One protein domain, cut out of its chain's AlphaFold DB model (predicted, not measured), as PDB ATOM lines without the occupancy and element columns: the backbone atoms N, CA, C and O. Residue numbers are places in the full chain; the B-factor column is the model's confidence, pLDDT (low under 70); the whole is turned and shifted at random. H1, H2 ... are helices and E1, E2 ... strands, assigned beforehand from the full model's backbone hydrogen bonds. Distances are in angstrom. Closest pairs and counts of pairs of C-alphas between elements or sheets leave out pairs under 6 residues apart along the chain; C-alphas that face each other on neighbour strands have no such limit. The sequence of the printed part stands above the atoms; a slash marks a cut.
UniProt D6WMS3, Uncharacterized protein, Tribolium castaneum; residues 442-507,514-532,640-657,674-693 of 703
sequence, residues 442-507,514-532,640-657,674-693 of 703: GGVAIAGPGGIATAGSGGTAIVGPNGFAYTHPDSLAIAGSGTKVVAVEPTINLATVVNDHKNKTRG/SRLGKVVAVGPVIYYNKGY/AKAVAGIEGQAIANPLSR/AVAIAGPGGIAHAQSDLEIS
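Overview. This is residues 442 to 507, 514 to 532, 640 to 657 and 674 to 693 of the 703 residues of an uncharacterized protein of Tribolium castaneum (UniProt D6WMS3). A chain wound in flat stacked turns makes a sandwich, two sheets face to face with nearly aligned strands, while H1 covers part of the larger sheet's other face and E10 and E13 pair beyond the ends of E9 and E12. The printed part has 123 residues, with named elements in the order E1 to E6, H1, E7 to E13: one helix and thirteen strands, mostly strand by class. The larger sheet runs E7, E6, E4, E2, E12, E9 and the other E8, E5, E3, E1, E11, both mixed; E10 and E13 form a parallel pair. The whole is compact, with a radius of gyration of the C-alphas of 13.1 A and spans of 42 by 32 by 24 A.

Arrangement. E1, residues 444 to 447, and E2, residues 452 to 455, belong to opposite sheets of the sandwich; their closest C-alphas are those of Ala 447 and Ala 453, 5.3 A apart. The parts of the sheets that face each other are 6.7 A apart centre to centre. E3, residues 460 to 463, is parallel to E1, with N 462 and O 445 2.7 A apart, within hydrogen-bond range. E4, residues 468 to 471, is parallel to E2, with N 470 and O 453 at 2.9 A. E5, residues 476 to 479, is parallel to E3, with N 461 and O 476 at 2.8 A, and E6, residues 484 to 487, is parallel to E4, with N 486 and O 469 at 2.8 A. H1, residues 494 to 504, is on the larger sheet, two layers with a helix on one face, at a height over the sheet of 9.3 A. It lies over E2 and runs along the strands, at 1 degree to E2 on the local plane. Every O i to N i+4 pair in H1 is within hydrogen-bond range. E7, residues 518 to 522, is an edge strand antiparallel to E6, with N 485 and O 521 at 2.9 A. E8, residues 525 to 528, is antiparallel to E5, with N 527 and O 477 at 2.8 A.

Along the chain. C-alpha 444, where E1 begins, is at (1.396, -41.510, 41.535). H1 is 16.0 A long. After the second cut come E9, residues 649 to 652, and E10, residues 655 to 657; E9 runs on into E10 at 26 degrees. E11, residues 674 to 678, is 14.1 A long. E12, residues 683 to 686, runs on at 44 degrees into E13, residues 689 to 693, 13.0 A long, ending at C-alpha 693 (-10.754, -17.394, 43.380).

Size, cuts and confidence. The C-alphas of Ser 481 and Ser 693 are the two farthest apart, 44.0 A. Three cuts leave gaps of 16.6 A between C-alphas 507 and 514, 28.5 A between 532 and 640, and 16.1 A between 657 and 674. Of the links printed whole, none is long. Mean pLDDT of the printed part is 84.8; 16 residues are under 70, among them 442 to 445 and 504 to 507.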
ATOM      1  N   GLY A 442      -2.653 -35.865  37.324       64.44
ATOM      2  CA  GLY A 442      -1.423 -35.872  38.111       64.44
ATOM      3  C   GLY A 442      -1.624 -36.675  39.390       64.44
ATOM      4  O   GLY A 442      -2.368 -36.263  40.274       64.44
ATOM      5  N   GLY A 443      -0.961 -37.826  39.500       68.75
ATOM      6  CA  GLY A 443      -0.949 -38.603  40.735       68.75
ATOM      7  C   GLY A 443      -0.315 -39.978  40.575       68.75
ATOM      8  O   GLY A 443      -0.836 -40.845  39.876       68.75
ATOM      9  N   VAL A 444       0.769 -40.208  41.303       66.25
ATOM     10  CA  VAL A 444       1.396 -41.510  41.535       66.25
ATOM     11  C   VAL A 444       1.866 -41.509  42.985       66.25
ATOM     12  O   VAL A 444       2.582 -40.602  43.371       66.25
ATOM     13  N   ALA A 445       1.502 -42.485  43.804       69.12
ATOM     14  CA  ALA A 445       2.027 -42.653  45.159       69.12
ATOM     15  C   ALA A 445       2.500 -44.100  45.325       69.12
ATOM     16  O   ALA A 445       1.751 -45.013  45.009       69.12
ATOM     17  N   ILE A 446       3.712 -44.338  45.811       77.12
ATOM     18  CA  ILE A 446       4.347 -45.657  45.908       77.12
ATOM     19  C   ILE A 446       4.808 -45.849  47.353       77.12
ATOM     20  O   ILE A 446       5.549 -45.010  47.837       77.12
ATOM     21  N   ALA A 447       4.438 -46.917  48.056       69.69
ATOM     22  CA  ALA A 447       4.925 -47.185  49.418       69.69
ATOM     23  C   ALA A 447       5.363 -48.651  49.611       69.69
ATOM     24  O   ALA A 447       4.700 -49.565  49.128       69.69
ATOM     25  N   GLY A 448       6.486 -48.876  50.301       68.31
ATOM     26  CA  GLY A 448       7.191 -50.159  50.439       68.31
ATOM     27  C   GLY A 448       6.551 -51.173  51.405       68.31
ATOM     28  O   GLY A 448       5.368 -51.054  51.722       68.31
ATOM     29  N   PRO A 449       7.298 -52.202  51.873       73.50
ATOM     30  CA  PRO A 449       6.743 -53.283  52.694       73.50
ATOM     31  C   PRO A 449       5.979 -52.750  53.912       73.50
ATOM     32  O   PRO A 449       6.540 -51.999  54.708       73.50
ATOM     33  N   GLY A 450       4.700 -53.111  54.033       81.94
ATOM     34  CA  GLY A 450       3.801 -52.687  55.113       81.94
ATOM     35  C   GLY A 450       3.381 -51.211  55.106       81.94
ATOM     36  O   GLY A 450       2.709 -50.781  56.041       81.94
ATOM     37  N   GLY A 451       3.778 -50.432  54.094       88.06
ATOM     38  CA  GLY A 451       3.546 -48.991  54.015       88.06
ATOM     39  C   GLY A 451       2.133 -48.589  53.582       88.06
ATOM     40  O   GLY A 451       1.265 -49.424  53.313       88.06
ATOM     41  N   ILE A 452       1.907 -47.277  53.494       91.69
ATOM     42  CA  ILE A 452       0.640 -46.700  53.027       91.69
ATOM     43  C   ILE A 452       0.876 -45.855  51.792       91.69
ATOM     44  O   ILE A 452       1.663 -44.915  51.854       91.69
ATOM     45  N   ALA A 453       0.125 -46.115  50.723       93.31
ATOM     46  CA  ALA A 453       0.005 -45.166  49.622       93.31
ATOM     47  C   ALA A 453      -1.405 -44.586  49.558       93.31
ATOM     48  O   ALA A 453      -2.403 -45.301  49.686       93.31
ATOM     49  N   THR A 454      -1.473 -43.278  49.332       91.88
ATOM     50  CA  THR A 454      -2.714 -42.534  49.109       91.88
ATOM     51  C   THR A 454      -2.587 -41.723  47.824       91.88
ATOM     52  O   THR A 454      -1.582 -41.033  47.628       91.88
ATOM     53  N   ALA A 455      -3.584 -41.829  46.946       87.19
ATOM     54  CA  ALA A 455      -3.616 -41.106  45.678       87.19
ATOM     55  C   ALA A 455      -4.955 -40.384  45.483       87.19
ATOM     56  O   ALA A 455      -6.018 -40.968  45.710       87.19
ATOM     57  N   GLY A 456      -4.873 -39.118  45.061       82.75
ATOM     58  CA  GLY A 456      -6.014 -38.253  44.753       82.75
ATOM     59  C   GLY A 456      -6.854 -38.705  43.548       82.75
ATOM     60  O   GLY A 456      -6.628 -39.764  42.954       82.75
ATOM     61  N   SER A 457      -7.833 -37.882  43.163       68.50
ATOM     62  CA  SER A 457      -8.687 -38.123  41.994       68.50
ATOM     63  C   SER A 457      -7.859 -38.218  40.708       68.50
ATOM     64  O   SER A 457      -6.999 -37.389  40.417       68.50
ATOM     65  N   GLY A 458      -8.072 -39.296  39.948       73.44
ATOM     66  CA  GLY A 458      -7.275 -39.607  38.761       73.44
ATOM     67  C   GLY A 458      -5.841 -40.088  39.034       73.44
ATOM     68  O   GLY A 458      -5.142 -40.405  38.072       73.44
ATOM     69  N   GLY A 459      -5.408 -40.189  40.295       81.62
ATOM     70  CA  GLY A 459      -4.083 -40.675  40.677       81.62
ATOM     71  C   GLY A 459      -3.967 -42.204  40.732       81.62
ATOM     72  O   GLY A 459      -4.953 -42.936  40.654       81.62
ATOM     73  N   THR A 460      -2.736 -42.695  40.872       90.62
ATOM     74  CA  THR A 460      -2.415 -44.121  41.047       90.62
ATOM     75  C   THR A 460      -1.758 -44.360  42.406       90.62
ATOM     76  O   THR A 460      -0.751 -43.726  42.711       90.62
ATOM     77  N   ALA A 461      -2.281 -45.285  43.213       92.31
ATOM     78  CA  ALA A 461      -1.674 -45.723  44.472       92.31
ATOM     79  C   ALA A 461      -1.045 -47.113  44.309       92.31
ATOM     80  O   ALA A 461      -1.719 -48.061  43.920       92.31
ATOM     81  N   ILE A 462       0.236 -47.252  44.633       92.75
ATOM     82  CA  ILE A 462       1.023 -48.478  44.487       92.75
ATOM     83  C   ILE A 462       1.594 -48.851  45.852       92.75
ATOM     84  O   ILE A 462       2.257 -48.038  46.496       92.75
ATOM     85  N   VAL A 463       1.354 -50.077  46.313       92.31
ATOM     86  CA  VAL A 463       1.786 -50.498  47.654       92.31
ATOM     87  C   VAL A 463       2.400 -51.890  47.642       92.31
ATOM     88  O   VAL A 463       1.851 -52.826  47.056       92.31
ATOM     89  N   GLY A 464       3.529 -52.025  48.339       89.88
ATOM     90  CA  GLY A 464       4.219 -53.287  48.581       89.88
ATOM     91  C   GLY A 464       3.452 -54.237  49.513       89.88
ATOM     92  O   GLY A 464       2.354 -53.912  49.965       89.88
ATOM     93  N   PRO A 465       4.013 -55.421  49.810       88.81
ATOM     94  CA  PRO A 465       3.329 -56.466  50.570       88.81
ATOM     95  C   PRO A 465       2.793 -55.987  51.923       88.81
ATOM     96  O   PRO A 465       3.464 -55.222  52.614       88.81
ATOM     97  N   ASN A 466       1.615 -56.477  52.319       91.56
ATOM     98  CA  ASN A 466       0.950 -56.200  53.604       91.56
ATOM     99  C   ASN A 466       0.649 -54.716  53.909       91.56
ATOM    100  O   ASN A 466       0.369 -54.376  55.058       91.56
ATOM    101  N   GLY A 467       0.715 -53.825  52.919       91.75
ATOM    102  CA  GLY A 467       0.409 -52.407  53.111       91.75
ATOM    103  C   GLY A 467      -1.068 -52.046  52.910       91.75
ATOM    104  O   GLY A 467      -1.931 -52.908  52.716       91.75
ATOM    105  N   PHE A 468      -1.358 -50.744  52.912       93.50
ATOM    106  CA  PHE A 468      -2.695 -50.202  52.650       93.50
ATOM    107  C   PHE A 468      -2.675 -49.201  51.496       93.50
ATOM    108  O   PHE A 468      -1.942 -48.213  51.536       93.50
ATOM    109  N   ALA A 469      -3.512 -49.438  50.489       94.44
ATOM    110  CA  ALA A 469      -3.712 -48.521  49.372       94.44
ATOM    111  C   ALA A 469      -5.056 -47.808  49.543       94.44
ATOM    112  O   ALA A 469      -6.094 -48.461  49.469       94.44
ATOM    113  N   TYR A 470      -5.048 -46.493  49.776       93.88
ATOM    114  CA  TYR A 470      -6.272 -45.689  49.826       93.88
ATOM    115  C   TYR A 470      -6.476 -44.971  48.502       93.88
ATOM    116  O   TYR A 470      -5.590 -44.255  48.024       93.88
ATOM    117  N   THR A 471      -7.658 -45.160  47.933       91.19
ATOM    118  CA  THR A 471      -7.986 -44.707  46.582       91.19
ATOM    119  C   THR A 471      -9.354 -44.051  46.546       91.19
ATOM    120  O   THR A 471     -10.340 -44.636  47.006       91.19
ATOM    121  N   HIS A 472      -9.421 -42.859  45.955       91.00
ATOM    122  CA  HIS A 472     -10.674 -42.190  45.615       91.00
ATOM    123  C   HIS A 472     -11.411 -42.879  44.459       91.00
ATOM    124  O   HIS A 472     -10.848 -43.761  43.798       91.00
ATOM    125  N   PRO A 473     -12.675 -42.514  44.188       84.88
ATOM    126  CA  PRO A 473     -13.317 -42.802  42.910       84.88
ATOM    127  C   PRO A 473     -12.423 -42.417  41.726       84.88
ATOM    128  O   PRO A 473     -11.673 -41.443  41.786       84.88
ATOM    129  N   ASP A 474     -12.484 -43.214  40.669       86.75
ATOM    130  CA  ASP A 474     -11.801 -43.034  39.382       86.75
ATOM    131  C   ASP A 474     -10.264 -43.051  39.449       86.75
ATOM    132  O   ASP A 474      -9.569 -42.688  38.489       86.75
ATOM    133  N   SER A 475      -9.728 -43.526  40.575       87.81
ATOM    134  CA  SER A 475      -8.301 -43.761  40.797       87.81
ATOM    135  C   SER A 475      -7.945 -45.248  40.684       87.81
ATOM    136  O   SER A 475      -8.795 -46.140  40.808       87.81
ATOM    137  N   LEU A 476      -6.673 -45.516  40.393       92.19
ATOM    138  CA  LEU A 476      -6.137 -46.862  40.200       92.19
ATOM    139  C   LEU A 476      -5.320 -47.280  41.427       92.19
ATOM    140  O   LEU A 476      -4.457 -46.534  41.883       92.19
ATOM    141  N   ALA A 477      -5.548 -48.487  41.932       93.69
ATOM    142  CA  ALA A 477      -4.756 -49.101  42.989       93.69
ATOM    143  C   ALA A 477      -3.991 -50.313  42.445       93.69
ATOM    144  O   ALA A 477      -4.582 -51.204  41.833       93.69
ATOM    145  N   ILE A 478      -2.694 -50.387  42.724       94.81
ATOM    146  CA  ILE A 478      -1.854 -51.556  42.460       94.81
ATOM    147  C   ILE A 478      -1.371 -52.081  43.809       94.81
ATOM    148  O   ILE A 478      -0.568 -51.449  44.498       94.81
ATOM    149  N   ALA A 479      -1.897 -53.235  44.205       94.25
ATOM    150  CA  ALA A 479      -1.676 -53.820  45.517       94.25
ATOM    151  C   ALA A 479      -0.828 -55.091  45.417       94.25
ATOM    152  O   ALA A 479      -1.179 -56.019  44.686       94.25
ATOM    153  N   GLY A 480       0.267 -55.140  46.181       92.62
ATOM    154  CA  GLY A 480       1.088 -56.335  46.385       92.62
ATOM    155  C   GLY A 480       0.400 -57.418  47.229       92.62
ATOM    156  O   GLY A 480      -0.751 -57.291  47.642       92.62
ATOM    157  N   SER A 481       1.100 -58.521  47.498       93.94
ATOM    158  CA  SER A 481       0.552 -59.643  48.276       93.94
ATOM    159  C   SER A 481       0.154 -59.229  49.697       93.94
ATOM    160  O   SER A 481       0.974 -58.671  50.430       93.94
ATOM    161  N   GLY A 482      -1.085 -59.517  50.104       90.19
ATOM    162  CA  GLY A 482      -1.598 -59.198  51.445       90.19
ATOM    163  C   GLY A 482      -1.950 -57.720  51.661       90.19
ATOM    164  O   GLY A 482      -2.445 -57.349  52.725       90.19
ATOM    165  N   THR A 483      -1.732 -56.872  50.657       93.56
ATOM    166  CA  THR A 483      -2.076 -55.448  50.691       93.56
ATOM    167  C   THR A 483      -3.584 -55.266  50.638       93.56
ATOM    168  O   THR A 483      -4.255 -55.907  49.832       93.56
ATOM    169  N   LYS A 484      -4.136 -54.367  51.454       94.56
ATOM    170  CA  LYS A 484      -5.572 -54.058  51.457       94.56
ATOM    171  C   LYS A 484      -5.833 -52.776  50.677       94.56
ATOM    172  O   LYS A 484      -5.307 -51.720  51.026       94.56
ATOM    173  N   VAL A 485      -6.663 -52.867  49.645       93.81
ATOM    174  CA  VAL A 485      -7.163 -51.705  48.906       93.81
ATOM    175  C   VAL A 485      -8.412 -51.196  49.610       93.81
ATOM    176  O   VAL A 485      -9.374 -51.945  49.793       93.81
ATOM    177  N   VAL A 486      -8.390 -49.932  50.015       93.56
ATOM    178  CA  VAL A 486      -9.472 -49.246  50.717       93.56
ATOM    179  C   VAL A 486     -10.029 -48.164  49.800       93.56
ATOM    180  O   VAL A 486      -9.357 -47.178  49.497       93.56
ATOM    181  N   ALA A 487     -11.275 -48.344  49.371       91.88
ATOM    182  CA  ALA A 487     -11.999 -47.311  48.650       91.88
ATOM    183  C   ALA A 487     -12.494 -46.259  49.646       91.88
ATOM    184  O   ALA A 487     -13.184 -46.589  50.616       91.88
ATOM    185  N   VAL A 488     -12.122 -45.007  49.397       91.44
ATOM    186  CA  VAL A 488     -12.445 -43.843  50.226       91.44
ATOM    187  C   VAL A 488     -13.376 -42.924  49.441       91.44
ATOM    188  O   VAL A 488     -13.204 -42.761  48.234       91.44
ATOM    189  N   GLU A 489     -14.356 -42.319  50.107       89.56
ATOM    190  CA  GLU A 489     -15.257 -41.343  49.481       89.56
ATOM    191  C   GLU A 489     -14.494 -40.103  48.975       89.56
ATOM    192  O   GLU A 489     -13.502 -39.705  49.583       89.56
ATOM    193  N   PRO A 490     -14.942 -39.456  47.882       86.19
ATOM    194  CA  PRO A 490     -14.253 -38.299  47.298       86.19
ATOM    195  C   PRO A 490     -14.278 -37.060  48.208       86.19
ATOM    196  O   PRO A 490     -13.481 -36.147  48.033       86.19
ATOM    197  N   THR A 491     -15.185 -37.023  49.184       87.81
ATOM    198  CA  THR A 491     -15.333 -35.946  50.174       87.81
ATOM    199  C   THR A 491     -14.288 -36.011  51.289       87.81
ATOM    200  O   THR A 491     -14.076 -35.029  52.001       87.81
ATOM    201  N   ILE A 492     -13.648 -37.167  51.475       88.06
ATOM    202  CA  ILE A 492     -12.707 -37.397  52.566       88.06
ATOM    203  C   ILE A 492     -11.325 -36.917  52.141       88.06
ATOM    204  O   ILE A 492     -10.773 -37.360  51.142       88.06
ATOM    205  N   ASN A 493     -10.715 -36.052  52.946       87.56
ATOM    206  CA  ASN A 493      -9.357 -35.594  52.684       87.56
ATOM    207  C   ASN A 493      -8.337 -36.707  52.999       87.56
ATOM    208  O   ASN A 493      -8.157 -37.088  54.154       87.56
ATOM    209  N   LEU A 494      -7.625 -37.215  51.991       85.50
ATOM    210  CA  LEU A 494      -6.636 -38.287  52.167       85.50
ATOM    211  C   LEU A 494      -5.439 -37.882  53.044       85.50
ATOM    212  O   LEU A 494      -4.796 -38.748  53.642       85.50
ATOM    213  N   ALA A 495      -5.153 -36.587  53.191       85.69
ATOM    214  CA  ALA A 495      -4.106 -36.114  54.091       85.69
ATOM    215  C   ALA A 495      -4.442 -36.395  55.568       85.69
ATOM    216  O   ALA A 495      -3.537 -36.642  56.369       85.69
ATOM    217  N   THR A 496      -5.728 -36.419  55.946       85.81
ATOM    218  CA  THR A 496      -6.127 -36.766  57.321       85.81
ATOM    219  C   THR A 496      -5.926 -38.252  57.590       85.81
ATOM    220  O   THR A 496      -5.440 -38.604  58.660       85.81
ATOM    221  N   VAL A 497      -6.162 -39.112  56.594       84.56
ATOM    222  CA  VAL A 497      -5.896 -40.561  56.662       84.56
ATOM    223  C   VAL A 497      -4.423 -40.825  56.989       84.56
ATOM    224  O   VAL A 497      -4.097 -41.640  57.856       84.56
ATOM    225  N   VAL A 498      -3.524 -40.102  56.319       84.56
ATOM    226  CA  VAL A 498      -2.076 -40.183  56.545       84.56
ATOM    227  C   VAL A 498      -1.708 -39.750  57.967       84.56
ATOM    228  O   VAL A 498      -0.903 -40.411  58.623       84.56
ATOM    229  N   ASN A 499      -2.312 -38.671  58.469       83.88
ATOM    230  CA  ASN A 499      -2.043 -38.156  59.812       83.88
ATOM    231  C   ASN A 499      -2.616 -39.055  60.920       83.88
ATOM    232  O   ASN A 499      -1.944 -39.303  61.919       83.88
ATOM    233  N   ASP A 500      -3.807 -39.611  60.719       82.69
ATOM    234  CA  ASP A 500      -4.441 -40.542  61.653       82.69
ATOM    235  C   ASP A 500      -3.625 -41.822  61.818       82.69
ATOM    236  O   ASP A 500      -3.519 -42.367  62.922       82.69
ATOM    237  N   HIS A 501      -3.019 -42.306  60.732       76.62
ATOM    238  CA  HIS A 501      -2.193 -43.501  60.798       76.62
ATOM    239  C   HIS A 501      -0.912 -43.282  61.609       76.62
ATOM    240  O   HIS A 501      -0.539 -44.154  62.393       76.62
ATOM    241  N   LYS A 502      -0.284 -42.101  61.504       74.00
ATOM    242  CA  LYS A 502       0.894 -41.749  62.319       74.00
ATOM    243  C   LYS A 502       0.615 -41.810  63.817       74.00
ATOM    244  O   LYS A 502       1.483 -42.202  64.592       74.00
ATOM    245  N   ASN A 503      -0.590 -41.424  64.222       72.62
ATOM    246  CA  ASN A 503      -0.964 -41.382  65.631       72.62
ATOM    247  C   ASN A 503      -1.247 -42.780  66.207       72.62
ATOM    248  O   ASN A 503      -1.113 -42.977  67.413       72.62
ATOM    249  N   LYS A 504      -1.601 -43.765  65.367       68.12
ATOM    250  CA  LYS A 504      -1.945 -45.134  65.796       68.12
ATOM    251  C   LYS A 504      -0.764 -46.105  65.809       68.12
ATOM    252  O   LYS A 504      -0.716 -46.981  66.670       68.12
ATOM    253  N   THR A 505       0.212 -45.949  64.914       61.47
ATOM    254  CA  THR A 505       1.352 -46.879  64.807       61.47
ATOM    255  C   THR A 505       2.340 -46.821  65.973       61.47
ATOM    256  O   THR A 505       3.181 -47.705  66.083       61.47
ATOM    257  N   ARG A 506       2.227 -45.847  66.889       57.34
ATOM    258  CA  ARG A 506       3.103 -45.751  68.070       57.34
ATOM    259  C   ARG A 506       2.821 -46.773  69.184       57.34
ATOM    260  O   ARG A 506       3.587 -46.798  70.140       57.34
ATOM    261  N   GLY A 507       1.780 -47.609  69.096       50.19
ATOM    262  CA  GLY A 507       1.450 -48.516  70.211       50.19
ATOM    263  C   GLY A 507       0.834 -49.875  69.887       50.19
ATOM    264  O   GLY A 507       0.945 -50.774  70.715       50.19
ATOM    265  N   SER A 514     -10.351 -48.606  60.380       57.97
ATOM    266  CA  SER A 514     -11.626 -49.185  59.940       57.97
ATOM    267  C   SER A 514     -12.760 -48.182  59.709       57.97
ATOM    268  O   SER A 514     -13.890 -48.593  59.473       57.97
ATOM    269  N   ARG A 515     -12.494 -46.874  59.791       72.19
ATOM    270  CA  ARG A 515     -13.527 -45.832  59.717       72.19
ATOM    271  C   ARG A 515     -13.510 -44.995  58.442       72.19
ATOM    272  O   ARG A 515     -14.471 -44.275  58.219       72.19
ATOM    273  N   LEU A 516     -12.452 -45.061  57.632       81.00
ATOM    274  CA  LEU A 516     -12.256 -44.106  56.529       81.00
ATOM    275  C   LEU A 516     -12.686 -44.644  55.158       81.00
ATOM    276  O   LEU A 516     -12.802 -43.877  54.210       81.00
ATOM    277  N   GLY A 517     -12.946 -45.946  55.037       87.19
ATOM    278  CA  GLY A 517     -13.380 -46.534  53.776       87.19
ATOM    279  C   GLY A 517     -13.656 -48.029  53.868       87.19
ATOM    280  O   GLY A 517     -13.442 -48.659  54.908       87.19
ATOM    281  N   LYS A 518     -14.130 -48.606  52.761       90.12
ATOM    282  CA  LYS A 518     -14.416 -50.042  52.638       90.12
ATOM    283  C   LYS A 518     -13.231 -50.747  51.987       90.12
ATOM    284  O   LYS A 518     -12.754 -50.317  50.940       90.12
ATOM    285  N   VAL A 519     -12.774 -51.850  52.584       92.50
ATOM    286  CA  VAL A 519     -11.801 -52.734  51.925       92.50
ATOM    287  C   VAL A 519     -12.495 -53.378  50.728       92.50
ATOM    288  O   VAL A 519     -13.483 -54.093  50.894       92.50
ATOM    289  N   VAL A 520     -12.004 -53.082  49.530       93.50
ATOM    290  CA  VAL A 520     -12.594 -53.530  48.260       93.50
ATOM    291  C   VAL A 520     -11.833 -54.694  47.649       93.50
ATOM    292  O   VAL A 520     -12.433 -55.517  46.967       93.50
ATOM    293  N   ALA A 521     -10.534 -54.796  47.924       94.12
ATOM    294  CA  ALA A 521      -9.709 -55.883  47.422       94.12
ATOM    295  C   ALA A 521      -8.522 -56.162  48.354       94.12
ATOM    296  O   ALA A 521      -8.087 -55.288  49.111       94.12
ATOM    297  N   VAL A 522      -7.995 -57.384  48.283       95.25
ATOM    298  CA  VAL A 522      -6.755 -57.797  48.951       95.25
ATOM    299  C   VAL A 522      -5.820 -58.359  47.885       95.25
ATOM    300  O   VAL A 522      -6.243 -59.192  47.088       95.25
ATOM    301  N   GLY A 523      -4.589 -57.856  47.824       92.94
ATOM    302  CA  GLY A 523      -3.661 -58.173  46.744       92.94
ATOM    303  C   GLY A 523      -3.003 -59.557  46.847       92.94
ATOM    304  O   GLY A 523      -3.043 -60.190  47.910       92.94
ATOM    305  N   PRO A 524      -2.367 -60.025  45.753       94.56
ATOM    306  CA  PRO A 524      -1.944 -59.231  44.593       94.56
ATOM    307  C   PRO A 524      -3.092 -58.912  43.618       94.56
ATOM    308  O   PRO A 524      -3.712 -59.818  43.069       94.56
ATOM    309  N   VAL A 525      -3.397 -57.626  43.408       94.81
ATOM    310  CA  VAL A 525      -4.530 -57.191  42.569       94.81
ATOM    311  C   VAL A 525      -4.295 -55.794  41.995       94.81
ATOM    312  O   VAL A 525      -3.743 -54.915  42.660       94.81
ATOM    313  N   ILE A 526      -4.755 -55.585  40.765       95.00
ATOM    314  CA  ILE A 526      -4.926 -54.257  40.176       95.00
ATOM    315  C   ILE A 526      -6.407 -53.916  40.310       95.00
ATOM    316  O   ILE A 526      -7.259 -54.594  39.738       95.00
ATOM    317  N   TYR A 527      -6.721 -52.899  41.105       93.69
ATOM    318  CA  TYR A 527      -8.088 -52.467  41.360       93.69
ATOM    319  C   TYR A 527      -8.300 -51.074  40.786       93.69
ATOM    320  O   TYR A 527      -7.695 -50.103  41.234       93.69
ATOM    321  N   TYR A 528      -9.186 -50.968  39.805       92.56
ATOM    322  CA  TYR A 528      -9.671 -49.680  39.341       92.56
ATOM    323  C   TYR A 528     -10.958 -49.340  40.084       92.56
ATOM    324  O   TYR A 528     -11.956 -50.059  39.970       92.56
ATOM    325  N   ASN A 529     -10.940 -48.252  40.853       84.75
ATOM    326  CA  ASN A 529     -12.121 -47.800  41.564       84.75
ATOM    327  C   ASN A 529     -13.051 -47.095  40.580       84.75
ATOM    328  O   ASN A 529     -12.983 -45.882  40.435       84.75
ATOM    329  N   LYS A 530     -13.910 -47.845  39.886       80.56
ATOM    330  CA  LYS A 530     -15.012 -47.247  39.124       80.56
ATOM    331  C   LYS A 530     -15.879 -46.516  40.137       80.56
ATOM    332  O   LYS A 530     -16.466 -47.186  40.989       80.56
ATOM    333  N   GLY A 531     -15.868 -45.181  40.122       67.00
ATOM    334  CA  GLY A 531     -16.583 -44.391  41.111       67.00
ATOM    335  C   GLY A 531     -17.985 -44.937  41.331       67.00
ATOM    336  O   GLY A 531     -18.670 -45.303  40.373       67.00
ATOM    337  N   TYR A 532     -18.396 -45.062  42.596       59.12
ATOM    338  CA  TYR A 532     -19.783 -45.397  42.886       59.12
ATOM    339  C   TYR A 532     -20.628 -44.289  42.267       59.12
ATOM    340  O   TYR A 532     -20.669 -43.171  42.778       59.12
ATOM    341  N   ALA A 640       5.121 -31.796  41.103       87.94
ATOM    342  CA  ALA A 640       5.508 -32.345  42.395       87.94
ATOM    343  C   ALA A 640       5.985 -33.797  42.247       87.94
ATOM    344  O   ALA A 640       5.397 -34.613  41.546       87.94
ATOM    345  N   LYS A 641       7.071 -34.145  42.929       87.38
ATOM    346  CA  LYS A 641       7.651 -35.493  42.957       87.38
ATOM    347  C   LYS A 641       8.177 -35.742  44.368       87.38
ATOM    348  O   LYS A 641       8.784 -34.839  44.933       87.38
ATOM    349  N   ALA A 642       8.004 -36.928  44.939       80.81
ATOM    350  CA  ALA A 642       8.510 -37.261  46.264       80.81
ATOM    351  C   ALA A 642       9.024 -38.704  46.314       80.81
ATOM    352  O   ALA A 642       8.523 -39.572  45.608       80.81
ATOM    353  N   VAL A 643      10.057 -38.940  47.123       84.50
ATOM    354  CA  VAL A 643      10.774 -40.214  47.290       84.50
ATOM    355  C   VAL A 643      11.226 -40.334  48.737       84.50
ATOM    356  O   VAL A 643      11.780 -39.383  49.273       84.50
ATOM    357  N   ALA A 644      11.029 -41.480  49.379       78.00
ATOM    358  CA  ALA A 644      11.454 -41.711  50.749       78.00
ATOM    359  C   ALA A 644      11.877 -43.171  50.956       78.00
ATOM    360  O   ALA A 644      11.435 -44.058  50.238       78.00
ATOM    361  N   GLY A 645      12.788 -43.401  51.903       70.12
ATOM    362  CA  GLY A 645      13.496 -44.663  52.156       70.12
ATOM    363  C   GLY A 645      13.104 -45.276  53.497       70.12
ATOM    364  O   GLY A 645      11.928 -45.250  53.815       70.12
ATOM    365  N   ILE A 646      14.038 -45.856  54.257       69.81
ATOM    366  CA  ILE A 646      13.759 -46.595  55.511       69.81
ATOM    367  C   ILE A 646      12.960 -45.705  56.487       69.81
ATOM    368  O   ILE A 646      13.421 -44.623  56.829       69.81
ATOM    369  N   GLU A 647      11.748 -46.133  56.861       74.12
ATOM    370  CA  GLU A 647      10.727 -45.376  57.626       74.12
ATOM    371  C   GLU A 647      10.226 -44.064  56.988       74.12
ATOM    372  O   GLU A 647       9.597 -43.219  57.625       74.12
ATOM    373  N   GLY A 648      10.488 -43.868  55.703       81.69
ATOM    374  CA  GLY A 648      10.326 -42.597  55.022       81.69
ATOM    375  C   GLY A 648       8.876 -42.167  54.799       81.69
ATOM    376  O   GLY A 648       8.010 -42.961  54.441       81.69
ATOM    377  N   GLN A 649       8.628 -40.864  54.920       92.19
ATOM    378  CA  GLN A 649       7.385 -40.229  54.498       92.19
ATOM    379  C   GLN A 649       7.631 -39.355  53.265       92.19
ATOM    380  O   GLN A 649       8.508 -38.495  53.278       92.19
ATOM    381  N   ALA A 650       6.817 -39.537  52.229       94.69
ATOM    382  CA  ALA A 650       6.831 -38.744  51.009       94.69
ATOM    383  C   ALA A 650       5.462 -38.106  50.764       94.69
ATOM    384  O   ALA A 650       4.441 -38.791  50.758       94.69
ATOM    385  N   ILE A 651       5.449 -36.792  50.542       93.75
ATOM    386  CA  ILE A 651       4.241 -36.015  50.252       93.75
ATOM    387  C   ILE A 651       4.513 -35.170  49.009       93.75
ATOM    388  O   ILE A 651       5.450 -34.375  48.998       93.75
ATOM    389  N   ALA A 652       3.680 -35.326  47.987       94.06
ATOM    390  CA  ALA A 652       3.661 -34.495  46.796       94.06
ATOM    391  C   ALA A 652       2.274 -33.866  46.648       94.06
ATOM    392  O   ALA A 652       1.329 -34.554  46.266       94.06
ATOM    393  N   ASN A 653       2.165 -32.575  46.980       92.19
ATOM    394  CA  ASN A 653       0.930 -31.807  46.819       92.19
ATOM    395  C   ASN A 653       1.167 -30.474  46.085       92.19
ATOM    396  O   ASN A 653       1.409 -29.458  46.742       92.19
ATOM    397  N   PRO A 654       1.168 -30.454  44.736       91.62
ATOM    398  CA  PRO A 654       1.144 -29.206  43.999       91.62
ATOM    399  C   PRO A 654      -0.224 -28.526  44.153       91.62
ATOM    400  O   PRO A 654      -1.240 -29.055  43.702       91.62
ATOM    401  N   LEU A 655      -0.219 -27.317  44.723       89.94
ATOM    402  CA  LEU A 655      -1.372 -26.419  44.778       89.94
ATOM    403  C   LEU A 655      -1.230 -25.339  43.702       89.94
ATOM    404  O   LEU A 655      -0.218 -24.636  43.647       89.94
ATOM    405  N   SER A 656      -2.244 -25.189  42.858       92.38
ATOM    406  CA  SER A 656      -2.363 -24.062  41.932       92.38
ATOM    407  C   SER A 656      -3.510 -23.164  42.344       92.38
ATOM    408  O   SER A 656      -4.594 -23.658  42.632       92.38
ATOM    409  N   ARG A 657      -3.288 -21.848  42.334       92.69
ATOM    410  CA  ARG A 657      -4.342 -20.860  42.553       92.69
ATOM    411  C   ARG A 657      -4.508 -19.999  41.309       92.69
ATOM    412  O   ARG A 657      -3.551 -19.366  40.868       92.69
ATOM    413  N   ALA A 674       2.292 -35.088  39.538       82.81
ATOM    414  CA  ALA A 674       2.391 -35.416  40.966       82.81
ATOM    415  C   ALA A 674       2.829 -36.874  41.173       82.81
ATOM    416  O   ALA A 674       2.142 -37.801  40.749       82.81
ATOM    417  N   VAL A 675       3.952 -37.086  41.862       80.69
ATOM    418  CA  VAL A 675       4.556 -38.400  42.154       80.69
ATOM    419  C   VAL A 675       4.978 -38.448  43.624       80.69
ATOM    420  O   VAL A 675       5.529 -37.478  44.110       80.69
ATOM    421  N   ALA A 676       4.818 -39.546  44.351       79.00
ATOM    422  CA  ALA A 676       5.365 -39.766  45.688       79.00
ATOM    423  C   ALA A 676       5.810 -41.227  45.828       79.00
ATOM    424  O   ALA A 676       5.164 -42.119  45.301       79.00
ATOM    425  N   ILE A 677       6.903 -41.503  46.525       81.88
ATOM    426  CA  ILE A 677       7.543 -42.818  46.655       81.88
ATOM    427  C   ILE A 677       8.007 -42.938  48.109       81.88
ATOM    428  O   ILE A 677       8.531 -41.973  48.632       81.88
ATOM    429  N   ALA A 678       7.854 -44.067  48.787       78.50
ATOM    430  CA  ALA A 678       8.283 -44.267  50.170       78.50
ATOM    431  C   ALA A 678       8.710 -45.726  50.415       78.50
ATOM    432  O   ALA A 678       8.084 -46.658  49.927       78.50
ATOM    433  N   GLY A 679       9.793 -45.928  51.158       72.88
ATOM    434  CA  GLY A 679      10.498 -47.191  51.373       72.88
ATOM    435  C   GLY A 679      10.049 -47.881  52.660       72.88
ATOM    436  O   GLY A 679       8.919 -47.655  53.065       72.88
ATOM    437  N   PRO A 680      10.858 -48.760  53.285       68.19
ATOM    438  CA  PRO A 680      10.384 -49.745  54.268       68.19
ATOM    439  C   PRO A 680       9.465 -49.161  55.353       68.19
ATOM    440  O   PRO A 680       9.899 -48.317  56.129       68.19
ATOM    441  N   GLY A 681       8.198 -49.590  55.382       73.94
ATOM    442  CA  GLY A 681       7.160 -49.120  56.314       73.94
ATOM    443  C   GLY A 681       6.602 -47.708  56.072       73.94
ATOM    444  O   GLY A 681       5.762 -47.244  56.839       73.94
ATOM    445  N   GLY A 682       7.061 -47.020  55.030       86.81
ATOM    446  CA  GLY A 682       6.831 -45.602  54.789       86.81
ATOM    447  C   GLY A 682       5.429 -45.216  54.315       86.81
ATOM    448  O   GLY A 682       4.617 -46.051  53.910       86.81
ATOM    449  N   ILE A 683       5.148 -43.912  54.345       93.06
ATOM    450  CA  ILE A 683       3.873 -43.332  53.903       93.06
ATOM    451  C   ILE A 683       4.108 -42.459  52.672       93.06
ATOM    452  O   ILE A 683       4.863 -41.492  52.742       93.06
ATOM    453  N   ALA A 684       3.425 -42.763  51.572       95.56
ATOM    454  CA  ALA A 684       3.414 -41.960  50.357       95.56
ATOM    455  C   ALA A 684       2.041 -41.318  50.122       95.56
ATOM    456  O   ALA A 684       0.997 -41.976  50.175       95.56
ATOM    457  N   HIS A 685       2.046 -40.023  49.827       95.00
ATOM    458  CA  HIS A 685       0.858 -39.248  49.495       95.00
ATOM    459  C   HIS A 685       1.107 -38.409  48.248       95.00
ATOM    460  O   HIS A 685       2.058 -37.627  48.216       95.00
ATOM    461  N   ALA A 686       0.241 -38.558  47.250       93.50
ATOM    462  CA  ALA A 686       0.226 -37.715  46.064       93.50
ATOM    463  C   ALA A 686      -1.197 -37.220  45.784       93.50
ATOM    464  O   ALA A 686      -2.117 -38.016  45.572       93.50
ATOM    465  N   GLN A 687      -1.367 -35.905  45.769       90.50
ATOM    466  CA  GLN A 687      -2.622 -35.218  45.474       90.50
ATOM    467  C   GLN A 687      -2.291 -33.917  44.753       90.50
ATOM    468  O   GLN A 687      -1.213 -33.401  44.970       90.50
ATOM    469  N   SER A 688      -3.158 -33.401  43.888       90.06
ATOM    470  CA  SER A 688      -2.971 -32.091  43.257       90.06
ATOM    471  C   SER A 688      -4.250 -31.284  43.354       90.06
ATOM    472  O   SER A 688      -5.306 -31.794  42.973       90.06
ATOM    473  N   ASP A 689      -4.136 -30.032  43.787       88.44
ATOM    474  CA  ASP A 689      -5.283 -29.175  44.067       88.44
ATOM    475  C   ASP A 689      -5.253 -27.907  43.194       88.44
ATOM    476  O   ASP A 689      -4.201 -27.298  42.965       88.44
ATOM    477  N   LEU A 690      -6.429 -27.504  42.707       90.31
ATOM    478  CA  LEU A 690      -6.653 -26.256  41.976       90.31
ATOM    479  C   LEU A 690      -7.683 -25.413  42.734       90.31
ATOM    480  O   LEU A 690      -8.847 -25.791  42.836       90.31
ATOM    481  N   GLU A 691      -7.258 -24.257  43.230       91.44
ATOM    482  CA  GLU A 691      -8.120 -23.245  43.832       91.44
ATOM    483  C   GLU A 691      -8.419 -22.156  42.800       91.44
ATOM    484  O   GLU A 691      -7.510 -21.564  42.219       91.44
ATOM    485  N   ILE A 692      -9.698 -21.875  42.574       91.00
ATOM    486  CA  ILE A 692     -10.131 -20.775  41.715       91.00
ATOM    487  C   ILE A 692     -10.783 -19.738  42.621       91.00
ATOM    488  O   ILE A 692     -11.770 -20.028  43.293       91.00
ATOM    489  N   SER A 693     -10.210 -18.539  42.653       89.12
ATOM    490  CA  SER A 693     -10.754 -17.394  43.380       89.12
ATOM    491  C   SER A 693     -11.025 -16.234  42.431       89.12
ATOM    492  O   SER A 693     -10.501 -16.189  41.319       89.12
TER     493      SER A 693